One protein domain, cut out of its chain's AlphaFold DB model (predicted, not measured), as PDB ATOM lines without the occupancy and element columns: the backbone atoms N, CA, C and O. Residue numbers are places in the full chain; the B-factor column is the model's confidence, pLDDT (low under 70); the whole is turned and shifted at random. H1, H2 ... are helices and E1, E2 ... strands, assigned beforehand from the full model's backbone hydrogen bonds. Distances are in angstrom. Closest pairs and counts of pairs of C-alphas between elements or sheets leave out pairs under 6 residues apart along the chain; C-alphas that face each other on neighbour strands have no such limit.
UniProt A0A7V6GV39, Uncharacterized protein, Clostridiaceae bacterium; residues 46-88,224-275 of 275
ATOM      1  N   PRO A  46     170.201 214.105 236.742       89.50
ATOM      2  CA  PRO A  46     170.057 212.662 236.645       89.50
ATOM      3  C   PRO A  46     169.411 212.092 237.912       89.50
ATOM      4  O   PRO A  46     169.736 212.495 239.036       89.50
ATOM      5  N   VAL A  47     168.543 211.097 237.735       90.31
ATOM      6  CA  VAL A  47     168.014 210.275 238.831       90.31
ATOM      7  C   VAL A  47     168.870 209.023 238.994       90.31
ATOM      8  O   VAL A  47     169.339 208.437 238.020       90.31
ATOM      9  N   ARG A  48     169.086 208.606 240.242       88.50
ATOM     10  CA  ARG A  48     169.883 207.436 240.630       88.50
ATOM     11  C   ARG A  48     169.150 206.594 241.662       88.50
ATOM     12  O   ARG A  48     168.286 207.086 242.386       88.50
ATOM     13  N   ARG A  49     169.518 205.319 241.759       87.44
ATOM     14  CA  ARG A  49     169.020 204.408 242.794       87.44
ATOM     15  C   ARG A  49     169.932 204.433 244.018       87.44
ATOM     16  O   ARG A  49     171.155 204.449 243.889       87.44
ATOM     17  N   ILE A  50     169.350 204.419 245.213       82.25
ATOM     18  CA  ILE A  50     170.115 204.342 246.460       82.25
ATOM     19  C   ILE A  50     170.895 203.021 246.505       82.25
ATOM     20  O   ILE A  50     170.356 201.951 246.230       82.25
ATOM     21  N   GLY A  51     172.179 203.097 246.864       75.25
ATOM     22  CA  GLY A  51     173.033 201.916 247.024       75.25
ATOM     23  C   GLY A  51     173.509 201.268 245.719       75.25
ATOM     24  O   GLY A  51     174.047 200.166 245.775       75.25
ATOM     25  N   GLN A  52     173.335 201.927 244.566       70.88
ATOM     26  CA  GLN A  52     173.912 201.504 243.288       70.88
ATOM     27  C   GLN A  52     174.791 202.604 242.676       70.88
ATOM     28  O   GLN A  52     174.492 203.795 242.797       70.88
ATOM     29  N   ASP A  53     175.870 202.185 242.012       61.06
ATOM     30  CA  ASP A  53     176.728 203.063 241.217       61.06
ATOM     31  C   ASP A  53     176.033 203.497 239.915       61.06
ATOM     32  O   ASP A  53     175.092 202.860 239.440       61.06
ATOM     33  N   ALA A  54     176.512 204.596 239.329       56.38
ATOM     34  CA  ALA A  54     175.845 205.335 238.253       56.38
ATOM     35  C   ALA A  54     175.679 204.588 236.908       56.38
ATOM     36  O   ALA A  54     174.989 205.099 236.032       56.38
ATOM     37  N   GLU A  55     176.295 203.417 236.725       56.41
ATOM     38  CA  GLU A  55     176.302 202.681 235.446       56.41
ATOM     39  C   GLU A  55     175.253 201.556 235.341       56.41
ATOM     40  O   GLU A  55     175.191 200.867 234.324       56.41
ATOM     41  N   ILE A  56     174.422 201.342 236.367       65.19
ATOM     42  CA  ILE A  56     173.447 200.238 236.401       65.19
ATOM     43  C   ILE A  56     172.046 200.745 236.025       65.19
ATOM     44  O   ILE A  56     171.658 201.845 236.416       65.19
ATOM     45  N   ASP A  57     171.272 199.931 235.289       81.81
ATOM     46  CA  ASP A  57     169.850 200.186 235.013       81.81
ATOM     47  C   ASP A  57     169.119 200.564 236.314       81.81
ATOM     48  O   ASP A  57     169.166 199.817 237.298       81.81
ATOM     49  N   LEU A  58     168.387 201.687 236.306       88.56
ATOM     50  CA  LEU A  58     167.643 202.161 237.478       88.56
ATOM     51  C   LEU A  58     166.713 201.086 238.042       88.56
ATOM     52  O   LEU A  58     166.491 201.044 239.251       88.56
ATOM     53  N   ASN A  59     166.188 200.207 237.178       90.88
ATOM     54  CA  ASN A  59     165.155 199.236 237.526       90.88
ATOM     55  C   ASN A  59     163.999 199.932 238.259       90.88
ATOM     56  O   ASN A  59     163.493 199.436 239.265       90.88
ATOM     57  N   MET A  60     163.639 201.122 237.779       93.00
ATOM     58  CA  MET A  60     162.603 201.938 238.389       93.00
ATOM     59  C   MET A  60     161.225 201.471 237.899       93.00
ATOM     60  O   MET A  60     161.070 201.148 236.712       93.00
ATOM     61  N   PRO A  61     160.213 201.432 238.787       95.25
ATOM     62  CA  PRO A  61     158.852 201.128 238.383       95.25
ATOM     63  C   PRO A  61     158.321 202.124 237.349       95.25
ATOM     64  O   PRO A  61     158.485 203.336 237.488       95.25
ATOM     65  N   TYR A  62     157.616 201.615 236.340       95.69
ATOM     66  CA  TYR A  62     156.969 202.415 235.297       95.69
ATOM     67  C   TYR A  62     156.052 203.514 235.861       95.69
ATOM     68  O   TYR A  62     155.956 204.594 235.278       95.69
ATOM     69  N   GLU A  63     155.420 203.273 237.014       95.06
ATOM     70  CA  GLU A  63     154.474 204.210 237.633       95.06
ATOM     71  C   GLU A  63     155.097 205.584 237.946       95.06
ATOM     72  O   GLU A  63     154.398 206.591 237.869       95.06
ATOM     73  N   TYR A  64     156.413 205.662 238.192       95.19
ATOM     74  CA  TYR A  64     157.124 206.942 238.332       95.19
ATOM     75  C   TYR A  64     156.985 207.796 237.072       95.19
ATOM     76  O   TYR A  64     156.475 208.915 237.117       95.19
ATOM     77  N   VAL A  65     157.382 207.238 235.928       95.38
ATOM     78  CA  VAL A  65     157.355 207.942 234.644       95.38
ATOM     79  C   VAL A  65     155.920 208.168 234.179       95.38
ATOM     80  O   VAL A  65     155.601 209.241 233.675       95.38
ATOM     81  N   ARG A  66     155.014 207.212 234.412       95.12
ATOM     82  CA  ARG A  66     153.584 207.384 234.126       95.12
ATOM     83  C   ARG A  66     152.986 208.561 234.898       95.12
ATOM     84  O   ARG A  66     152.249 209.360 234.324       95.12
ATOM     85  N   SER A  67     153.297 208.676 236.187       94.00
ATOM     86  CA  SER A  67     152.837 209.774 237.036       94.00
ATOM     87  C   SER A  67     153.412 211.121 236.581       94.00
ATOM     88  O   SER A  67     152.674 212.103 236.508       94.00
ATOM     89  N   MET A  68     154.681 211.161 236.160       93.19
ATOM     90  CA  MET A  68     155.293 212.363 235.578       93.19
ATOM     91  C   MET A  68     154.658 212.771 234.246       93.19
ATOM     92  O   MET A  68     154.302 213.929 234.083       93.19
ATOM     93  N   ILE A  69     154.418 211.827 233.327       93.12
ATOM     94  CA  ILE A  69     153.657 212.083 232.090       93.12
ATOM     95  C   ILE A  69     152.255 212.608 232.427       93.12
ATOM     96  O   ILE A  69     151.714 213.485 231.750       93.12
ATOM     97  N   ASN A  70     151.646 212.105 233.505       92.00
ATOM     98  CA  ASN A  70     150.341 212.582 233.940       92.00
ATOM     99  C   ASN A  70     150.325 214.042 234.384       92.00
ATOM    100  O   ASN A  70     149.292 214.684 234.193       92.00
ATOM    101  N   ARG A  71     151.459 214.532 234.888       91.19
ATOM    102  CA  ARG A  71     151.714 215.902 235.341       91.19
ATOM    103  C   ARG A  71     152.710 216.633 234.439       91.19
ATOM    104  O   ARG A  71     153.421 217.519 234.899       91.19
ATOM    105  N   GLN A  72     152.785 216.261 233.159       90.12
ATOM    106  CA  GLN A  72     153.806 216.791 232.251       90.12
ATOM    107  C   GLN A  72     153.793 218.323 232.168       90.12
ATOM    108  O   GLN A  72     154.850 218.924 232.052       90.12
ATOM    109  N   GLU A  73     152.621 218.956 232.279       90.38
ATOM    110  CA  GLU A  73     152.484 220.417 232.256       90.38
ATOM    111  C   GLU A  73     153.181 221.078 233.455       90.38
ATOM    112  O   GLU A  73     153.844 222.095 233.278       90.38
ATOM    113  N   ASP A  74     153.110 220.470 234.645       89.94
ATOM    114  CA  ASP A  74     153.774 220.981 235.852       89.94
ATOM    115  C   ASP A  74     155.301 220.968 235.679       89.94
ATOM    116  O   ASP A  74     155.993 221.920 236.041       89.94
ATOM    117  N   PHE A  75     155.828 219.879 235.113       86.62
ATOM    118  CA  PHE A  75     157.261 219.714 234.883       86.62
ATOM    119  C   PHE A  75     157.762 220.617 233.755       86.62
ATOM    120  O   PHE A  75     158.717 221.366 233.952       86.62
ATOM    121  N   LEU A  76     157.109 220.579 232.592       87.44
ATOM    122  CA  LEU A  76     157.528 221.312 231.392       87.44
ATOM    123  C   LEU A  76     157.262 222.823 231.480       87.44
ATOM    124  O   LEU A  76     157.680 223.572 230.605       87.44
ATOM    125  N   ALA A  77     156.609 223.301 232.545       88.06
ATOM    126  CA  ALA A  77     156.555 224.727 232.854       88.06
ATOM    127  C   ALA A  77     157.935 225.314 233.210       88.06
ATOM    128  O   ALA A  77     158.132 226.517 233.063       88.06
ATOM    129  N   ASN A  78     158.865 224.486 233.703       84.00
ATOM    130  CA  ASN A  78     160.198 224.925 234.142       84.00
ATOM    131  C   ASN A  78     161.339 224.037 233.614       84.00
ATOM    132  O   ASN A  78     162.495 224.450 233.647       84.00
ATOM    133  N   ALA A  79     161.035 222.826 233.145       88.00
ATOM    134  CA  ALA A  79     161.974 221.932 232.482       88.00
ATOM    135  C   ALA A  79     161.841 222.031 230.958       88.00
ATOM    136  O   ALA A  79     160.739 222.147 230.430       88.00
ATOM    137  N   GLU A  80     162.964 221.894 230.263       90.38
ATOM    138  CA  GLU A  80     163.009 221.767 228.805       90.38
ATOM    139  C   GLU A  80     162.546 220.375 228.361       90.38
ATOM    140  O   GLU A  80     161.906 220.210 227.325       90.38
ATOM    141  N   ASP A  81     162.900 219.340 229.131       92.06
ATOM    142  CA  ASP A  81     162.618 217.962 228.746       92.06
ATOM    143  C   ASP A  81     162.638 217.011 229.949       92.06
ATOM    144  O   ASP A  81     163.371 217.215 230.922       92.06
ATOM    145  N   ILE A  82     161.873 215.927 229.847       93.69
ATOM    146  CA  ILE A  82     161.918 214.792 230.772       93.69
ATOM    147  C   ILE A  82     162.299 213.573 229.947       93.69
ATOM    148  O   ILE A  82     161.480 213.018 229.218       93.69
ATOM    149  N   GLU A  83     163.540 213.119 230.076       94.81
ATOM    150  CA  GLU A  83     164.044 211.963 229.347       94.81
ATOM    151  C   GLU A  83     164.023 210.725 230.234       94.81
ATOM    152  O   GLU A  83     164.827 210.572 231.148       94.81
ATOM    153  N   ALA A  84     163.137 209.798 229.912       96.00
ATOM    154  CA  ALA A  84     163.067 208.475 230.479       96.00
ATOM    155  C   ALA A  84     163.218 207.445 229.366       96.00
ATOM    156  O   ALA A  84     162.672 207.608 228.270       96.00
ATOM    157  N   GLN A  85     163.923 206.361 229.671       95.69
ATOM    158  CA  GLN A  85     164.123 205.252 228.749       95.69
ATOM    159  C   GLN A  85     163.849 203.932 229.453       95.69
ATOM    160  O   GLN A  85     164.225 203.743 230.612       95.69
ATOM    161  N   THR A  86     163.224 202.989 228.757       95.62
ATOM    162  CA  THR A  86     163.053 201.628 229.275       95.62
ATOM    163  C   THR A  86     164.290 200.777 229.023       95.62
ATOM    164  O   THR A  86     165.136 201.103 228.185       95.62
ATOM    165  N   VAL A  87     164.364 199.629 229.693       91.75
ATOM    166  CA  VAL A  87     165.244 198.533 229.265       91.75
ATOM    167  C   VAL A  87     164.877 198.124 227.829       91.75
ATOM    168  O   VAL A  87     163.704 198.174 227.436       91.75
ATOM    169  N   LEU A  88     165.879 197.748 227.030       90.12
ATOM    170  CA  LEU A  88     165.676 197.271 225.662       90.12
ATOM    171  C   LEU A  88     164.965 195.915 225.674       90.12
ATOM    172  O   LEU A  88     165.404 194.987 226.346       90.12
ATOM    173  N   MET A 224     160.978 198.427 234.827       94.19
ATOM    174  CA  MET A 224     160.917 198.756 233.405       94.19
ATOM    175  C   MET A 224     161.852 199.902 233.013       94.19
ATOM    176  O   MET A 224     162.404 199.898 231.909       94.19
ATOM    177  N   ILE A 225     161.989 200.900 233.887       95.81
ATOM    178  CA  ILE A 225     162.693 202.146 233.589       95.81
ATOM    179  C   ILE A 225     164.187 201.962 233.852       95.81
ATOM    180  O   ILE A 225     164.610 201.630 234.961       95.81
ATOM    181  N   LYS A 226     164.974 202.189 232.801       94.25
ATOM    182  CA  LYS A 226     166.431 202.088 232.783       94.25
ATOM    183  C   LYS A 226     167.097 203.388 233.222       94.25
ATOM    184  O   LYS A 226     168.048 203.340 233.993       94.25
ATOM    185  N   SER A 227     166.620 204.527 232.732       93.25
ATOM    186  CA  SER A 227     167.174 205.845 233.046       93.25
ATOM    187  C   SER A 227     166.068 206.891 233.108       93.25
ATOM    188  O   SER A 227     165.023 206.731 232.472       93.25
ATOM    189  N   LEU A 228     166.312 207.945 233.887       94.12
ATOM    190  CA  LEU A 228     165.461 209.120 234.005       94.12
ATOM    191  C   LEU A 228     166.338 210.343 234.299       94.12
ATOM    192  O   LEU A 228     167.087 210.338 235.279       94.12
ATOM    193  N   SER A 229     166.195 211.378 233.481       92.56
ATOM    194  CA  SER A 229     166.863 212.668 233.635       92.56
ATOM    195  C   SER A 229     165.901 213.803 233.296       92.56
ATOM    196  O   SER A 229     165.056 213.668 232.410       92.56
ATOM    197  N   ILE A 230     166.043 214.931 233.986       92.25
ATOM    198  CA  ILE A 230     165.329 216.174 233.664       92.25
ATOM    199  C   ILE A 230     166.327 217.182 233.111       92.25
ATOM    200  O   ILE A 230     167.410 217.341 233.674       92.25
ATOM    201  N   TYR A 231     165.954 217.862 232.028       91.31
ATOM    202  CA  TYR A 231     166.753 218.921 231.420       91.31
ATOM    203  C   TYR A 231     166.112 220.274 231.646       91.31
ATOM    204  O   TYR A 231     164.891 220.402 231.594       91.31
ATOM    205  N   TYR A 232     166.942 221.280 231.869       90.38
ATOM    206  CA  TYR A 232     166.512 222.659 232.048       90.38
ATOM    207  C   TYR A 232     167.585 223.612 231.516       90.38
ATOM    208  O   TYR A 232     168.759 223.245 231.408       90.38
ATOM    209  N   GLU A 233     167.178 224.823 231.154       87.62
ATOM    210  CA  GLU A 233     168.093 225.874 230.702       87.62
ATOM    211  C   GLU A 233     168.859 226.490 231.885       87.62
ATOM    212  O   GLU A 233     168.335 226.563 232.994       87.62
ATOM    213  N   GLU A 234     170.088 226.967 231.668       80.62
ATOM    214  CA  GLU A 234     170.964 227.518 232.723       80.62
ATOM    215  C   GLU A 234     170.338 228.609 233.605       80.62
ATOM    216  O   GLU A 234     170.692 228.720 234.782       80.62
ATOM    217  N   GLU A 235     169.393 229.380 233.069       80.38
ATOM    218  CA  GLU A 235     168.719 230.476 233.774       80.38
ATOM    219  C   GLU A 235     167.325 230.104 234.314       80.38
ATOM    220  O   GLU A 235     166.639 230.957 234.882       80.38
ATOM    221  N   ALA A 236     166.887 228.849 234.160       81.56
ATOM    222  CA  ALA A 236     165.565 228.416 234.606       81.56
ATOM    223  C   ALA A 236     165.444 228.399 236.142       81.56
ATOM    224  O   ALA A 236     166.384 228.047 236.862       81.56
ATOM    225  N   ASP A 237     164.251 228.722 236.659       82.00
ATOM    226  CA  ASP A 237     163.952 228.568 238.086       82.00
ATOM    227  C   ASP A 237     163.822 227.080 238.447       82.00
ATOM    228  O   ASP A 237     162.770 226.447 238.331       82.00
ATOM    229  N   VAL A 238     164.927 226.518 238.933       85.12
ATOM    230  CA  VAL A 238     165.004 225.117 239.357       85.12
ATOM    231  C   VAL A 238     164.247 224.832 240.655       85.12
ATOM    232  O   VAL A 238     164.057 223.665 240.990       85.12
ATOM    233  N   SER A 239     163.785 225.850 241.390       86.56
ATOM    234  CA  SER A 239     163.089 225.661 242.671       86.56
ATOM    235  C   SER A 239     161.792 224.879 242.487       86.56
ATOM    236  O   SER A 239     161.487 223.984 243.277       86.56
ATOM    237  N   ALA A 240     161.048 225.178 241.416       86.44
ATOM    238  CA  ALA A 240     159.832 224.458 241.059       86.44
ATOM    239  C   ALA A 240     160.136 223.009 240.645       86.44
ATOM    240  O   ALA A 240     159.466 222.085 241.111       86.44
ATOM    241  N   ILE A 241     161.194 222.797 239.849       88.12
ATOM    242  CA  ILE A 241     161.643 221.457 239.441       88.12
ATOM    243  C   ILE A 241     162.033 220.634 240.672       88.12
ATOM    244  O   ILE A 241     161.573 219.509 240.822       88.12
ATOM    245  N   TYR A 242     162.834 221.184 241.588       88.81
ATOM    246  CA  TYR A 242     163.222 220.495 242.821       88.81
ATOM    247  C   TYR A 242     162.032 220.245 243.745       88.81
ATOM    248  O   TYR A 242     161.947 219.175 244.347       88.81
ATOM    249  N   GLY A 243     161.083 221.181 243.818       88.00
ATOM    250  CA  GLY A 243     159.814 220.993 244.516       88.00
ATOM    251  C   GLY A 243     159.065 219.758 244.014       88.00
ATOM    252  O   GLY A 243     158.742 218.883 244.816       88.00
ATOM    253  N   LEU A 244     158.882 219.649 242.695       88.50
ATOM    254  CA  LEU A 244     158.258 218.486 242.057       88.50
ATOM    255  C   LEU A 244     159.083 217.216 242.277       88.50
ATOM    256  O   LEU A 244     158.545 216.198 242.698       88.50
ATOM    257  N   MET A 245     160.398 217.268 242.065       90.12
ATOM    258  CA  MET A 245     161.290 216.117 242.239       90.12
ATOM    259  C   MET A 245     161.266 215.562 243.663       90.12
ATOM    260  O   MET A 245     161.286 214.346 243.836       90.12
ATOM    261  N   ASN A 246     161.132 216.421 244.674       89.12
ATOM    262  CA  ASN A 246     161.009 216.024 246.079       89.12
ATOM    263  C   ASN A 246     159.707 215.272 246.401       89.12
ATOM    264  O   ASN A 246     159.609 214.654 247.468       89.12
ATOM    265  N   GLU A 247     158.697 215.322 245.530       89.19
ATOM    266  CA  GLU A 247     157.493 214.499 245.666       89.19
ATOM    267  C   GLU A 247     157.755 213.035 245.274       89.19
ATOM    268  O   GLU A 247     157.142 212.131 245.845       89.19
ATOM    269  N   TYR A 248     158.684 212.800 244.341       90.25
ATOM    270  CA  TYR A 248     158.999 211.482 243.774       90.25
ATOM    271  C   TYR A 248     160.243 210.849 244.402       90.25
ATOM    272  O   TYR A 248     160.295 209.634 244.607       90.25
ATOM    273  N   PHE A 249     161.250 211.663 244.708       90.44
ATOM    274  CA  PHE A 249     162.607 211.225 245.008       90.44
ATOM    275  C   PHE A 249     163.137 211.866 246.287       90.44
ATOM    276  O   PHE A 249     162.702 212.943 246.698       90.44
ATOM    277  N   SER A 250     164.111 211.202 246.905       83.75
ATOM    278  CA  SER A 250     164.962 211.862 247.891       83.75
ATOM    279  C   SER A 250     165.885 212.843 247.171       83.75
ATOM    280  O   SER A 250     166.323 212.580 246.052       83.75
ATOM    281  N   ASP A 251     166.256 213.950 247.802       73.12
ATOM    282  CA  ASP A 251     167.481 214.619 247.372       73.12
ATOM    283  C   ASP A 251     168.697 213.820 247.889       73.12
ATOM    284  O   ASP A 251     168.606 213.059 248.861       73.12
ATOM    285  N   SER A 252     169.844 213.953 247.219       66.19
ATOM    286  CA  SER A 252     171.071 213.229 247.593       66.19
ATOM    287  C   SER A 252     171.563 213.473 249.036       66.19
ATOM    288  O   SER A 252     172.375 212.690 249.534       66.19
ATOM    289  N   ALA A 253     171.083 214.519 249.721       65.38
ATOM    290  CA  ALA A 253     171.522 214.928 251.052       65.38
ATOM    291  C   ALA A 253     170.585 214.469 252.186       65.38
ATOM    292  O   ALA A 253     171.068 214.130 253.266       65.38
ATOM    293  N   THR A 254     169.267 214.444 251.974       65.31
ATOM    294  CA  THR A 254     168.275 214.308 253.055       65.31
ATOM    295  C   THR A 254     167.834 212.879 253.346       65.31
ATOM    296  O   THR A 254     167.304 212.652 254.431       65.31
ATOM    297  N   LYS A 255     168.083 211.914 252.440       65.25
ATOM    298  CA  LYS A 255     167.700 210.487 252.593       65.25
ATOM    299  C   LYS A 255     166.290 210.335 253.183       65.25
ATOM    300  O   LYS A 255     166.102 209.752 254.250       65.25
ATOM    301  N   LYS A 256     165.321 210.950 252.510       72.44
ATOM    302  CA  LYS A 256     163.937 211.089 252.963       72.44
ATOM    303  C   LYS A 256     163.316 209.716 253.239       72.44
ATOM    304  O   LYS A 256     163.446 208.799 252.437       72.44
ATOM    305  N   GLU A 257     162.620 209.590 254.365       68.00
ATOM    306  CA  GLU A 257     161.901 208.369 254.753       68.00
ATOM    307  C   GLU A 257     160.390 208.496 254.474       68.00
ATOM    308  O   GLU A 257     159.843 209.600 254.393       68.00
ATOM    309  N   GLY A 258     159.696 207.361 254.355       74.94
ATOM    310  CA  GLY A 258     158.252 207.287 254.107       74.94
ATOM    311  C   GLY A 258     157.892 207.029 252.642       74.94
ATOM    312  O   GLY A 258     158.740 206.641 251.845       74.94
ATOM    313  N   ARG A 259     156.614 207.239 252.293       76.25
ATOM    314  CA  ARG A 259     156.104 207.013 250.932       76.25
ATOM    315  C   ARG A 259     156.168 208.277 250.076       76.25
ATOM    316  O   ARG A 259     155.840 209.368 250.546       76.25
ATOM    317  N   ASN A 260     156.550 208.117 248.816       83.50
ATOM    318  CA  ASN A 260     156.521 209.162 247.796       83.50
ATOM    319  C   ASN A 260     155.147 209.268 247.110       83.50
ATOM    320  O   ASN A 260     154.208 208.540 247.440       83.50
ATOM    321  N   CYS A 261     155.007 210.183 246.149       83.06
ATOM    322  CA  CYS A 261     153.743 210.445 245.449       83.06
ATOM    323  C   CYS A 261     153.268 209.300 244.534       83.06
ATOM    324  O   CYS A 261     152.135 209.335 244.056       83.06
ATOM    325  N   VAL A 262     154.099 208.274 244.316       83.44
ATOM    326  CA  VAL A 262     153.706 207.012 243.665       83.44
ATOM    327  C   VAL A 262     153.490 205.874 244.671       83.44
ATOM    328  O   VAL A 262     153.383 204.713 244.292       83.44
ATOM    329  N   TYR A 263     153.359 206.214 245.959       80.25
ATOM    330  CA  TYR A 263     153.050 205.316 247.077       80.25
ATOM    331  C   TYR A 263     154.090 204.219 247.343       80.25
ATOM    332  O   TYR A 263     153.770 203.207 247.971       80.25
ATOM    333  N   THR A 264     155.336 204.446 246.928       79.62
ATOM    334  CA  THR A 264     156.493 203.574 247.188       79.62
ATOM    335  C   THR A 264     157.472 204.242 248.148       79.62
ATOM    336  O   THR A 264     157.407 205.457 248.338       79.62
ATOM    337  N   ASP A 265     158.374 203.472 248.748       81.00
ATOM    338  CA  ASP A 265     159.455 204.039 249.555       81.00
ATOM    339  C   ASP A 265     160.439 204.830 248.672       81.00
ATOM    340  O   ASP A 265     160.540 204.612 247.460       81.00
ATOM    341  N   TYR A 266     161.151 205.788 249.269       77.00
ATOM    342  CA  TYR A 266     162.144 206.598 248.562       77.00
ATOM    343  C   TYR A 266     163.419 205.795 248.256       77.00
ATOM    344  O   TYR A 266     164.446 205.967 248.904       77.00
ATOM    345  N   ASP A 267     163.366 204.962 247.219       84.88
ATOM    346  CA  ASP A 267     164.501 204.149 246.750       84.88
ATOM    347  C   ASP A 267     165.395 204.869 245.726       84.88
ATOM    348  O   ASP A 267     166.459 204.370 245.338       84.88
ATOM    349  N   PHE A 268     164.973 206.053 245.280       88.94
ATOM    350  CA  PHE A 268     165.627 206.836 244.235       88.94
ATOM    351  C   PHE A 268     165.903 208.261 244.703       88.94
ATOM    352  O   PHE A 268     165.144 208.834 245.492       88.94
ATOM    353  N   TYR A 269     166.989 208.836 244.191       87.50
ATOM    354  CA  TYR A 269     167.406 210.194 244.499       87.50
ATOM    355  C   TYR A 269     167.863 210.959 243.261       87.50
ATOM    356  O   TYR A 269     168.307 210.359 242.283       87.50
ATOM    357  N   TYR A 270     167.791 212.286 243.318       87.12
ATOM    358  CA  TYR A 270     168.388 213.163 242.311       87.12
ATOM    359  C   TYR A 270     169.581 213.931 242.883       87.12
ATOM    360  O   TYR A 270     169.697 214.136 244.097       87.12
ATOM    361  N   ILE A 271     170.486 214.342 241.995       79.88
ATOM    362  CA  ILE A 271     171.639 215.175 242.343       79.88
ATOM    363  C   ILE A 271     171.295 216.619 241.962       79.88
ATOM    364  O   ILE A 271     171.239 216.918 240.769       79.88
ATOM    365  N   PRO A 272     171.021 217.511 242.931       74.44
ATOM    366  CA  PRO A 272     170.819 218.918 242.626       74.44
ATOM    367  C   PRO A 272     172.122 219.520 242.096       74.44
ATOM    368  O   PRO A 272     173.203 219.277 242.638       74.44
ATOM    369  N   ASN A 273     172.016 220.346 241.059       68.62
ATOM    370  CA  ASN A 273     173.120 221.178 240.603       68.62
ATOM    371  C   ASN A 273     173.208 222.377 241.548       68.62
ATOM    372  O   ASN A 273     172.617 223.426 241.306       68.62
ATOM    373  N   VAL A 274     173.898 222.196 242.671       57.44
ATOM    374  CA  VAL A 274     174.174 223.291 243.603       57.44
ATOM    375  C   VAL A 274     175.299 224.132 242.996       57.44
ATOM    376  O   VAL A 274     176.445 223.681 242.959       57.44
ATOM    377  N   LYS A 275     174.963 225.316 242.471       48.03
ATOM    378  CA  LYS A 275     175.940 226.394 242.258       48.03
ATOM    379  C   LYS A 275     176.226 227.082 243.592       48.03
ATOM    380  O   LYS A 275     175.261 227.289 244.362       48.03
TER     381      LYS A 275
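AT A GLANCE: This is residues 46 to 88 and 224 to 275 of the 275 residues of an uncharacterized protein of Clostridiaceae bacterium (UniProt A0A7V6GV39). Two antiparallel strand pairs, the long E2 and E3 and the short E1 and E4, make a curved wall, with E1 coming close to E3; the helices H1, H2 and H3 gather loosely on one side of it. A long loop, residues 249 to 267, extends from H3 to E4. The printed part has 95 residues, in the order E1, H1, H2, E2, E3, H3, E4; the class is mixed, helices and strands, with under half of the residues in named elements. The whole is compact, with a radius of gyration of the C-alphas of 12.6 A, and rounded, spanning 31 by 29 by 26 A.

IN THESE COORDINATES: Find C-alpha 46 at (170.057, 212.662, 236.645), where E1 begins, residues 46 to 49. Next come H1, residues 62 to 70, 12.2 A, and H2, residues 72 to 76. E2, residues 81 to 86, runs 16.3 A; E3, residues 225 to 233, runs 24.5 A. H3, residues 238 to 248, runs 15.5 A, and E4, residues 268 to 270, ends at C-alpha 270 (168.388, 213.163, 242.311).

HOW THE PARTS SIT: E1 and E4 are antiparallel at 152 degrees; look for N 48 and O 269, 2.8 A apart. The closest C-alphas of E1 and E3 are those of Pro 46 and Ser 229, 4.4 A. E2 and E3 are antiparallel at 169 degrees, with N 83 and O 229 at 2.8 A. The closest C-alphas of H1 and E2 are those of Val 65 and Ala 84, 7.1 A. H2 and H3 are close but not clearly touching, the closest C-alphas being those of Phe 75 and Ile 241, 6.6 A. The closest C-alphas of H3 and E4 are those of Met 245 and Tyr 270, 7.7 A. Every O i to N i+4 pair is within hydrogen-bond range in H1 and H2, and 5 of 7 in H3.

THE WHOLE: The C-alphas of Leu 88 and Lys 275, the two farthest apart, are 35.1 A apart. Residues 89 to 223 are not printed, and C-alphas 88 and 224 are 9.2 A apart across this cut. The links E1 to H1 and H3 to E4 are long. Look for pLDDT under 70 at residues 53 to 56, 252 to 255, 257 and 273 to 275.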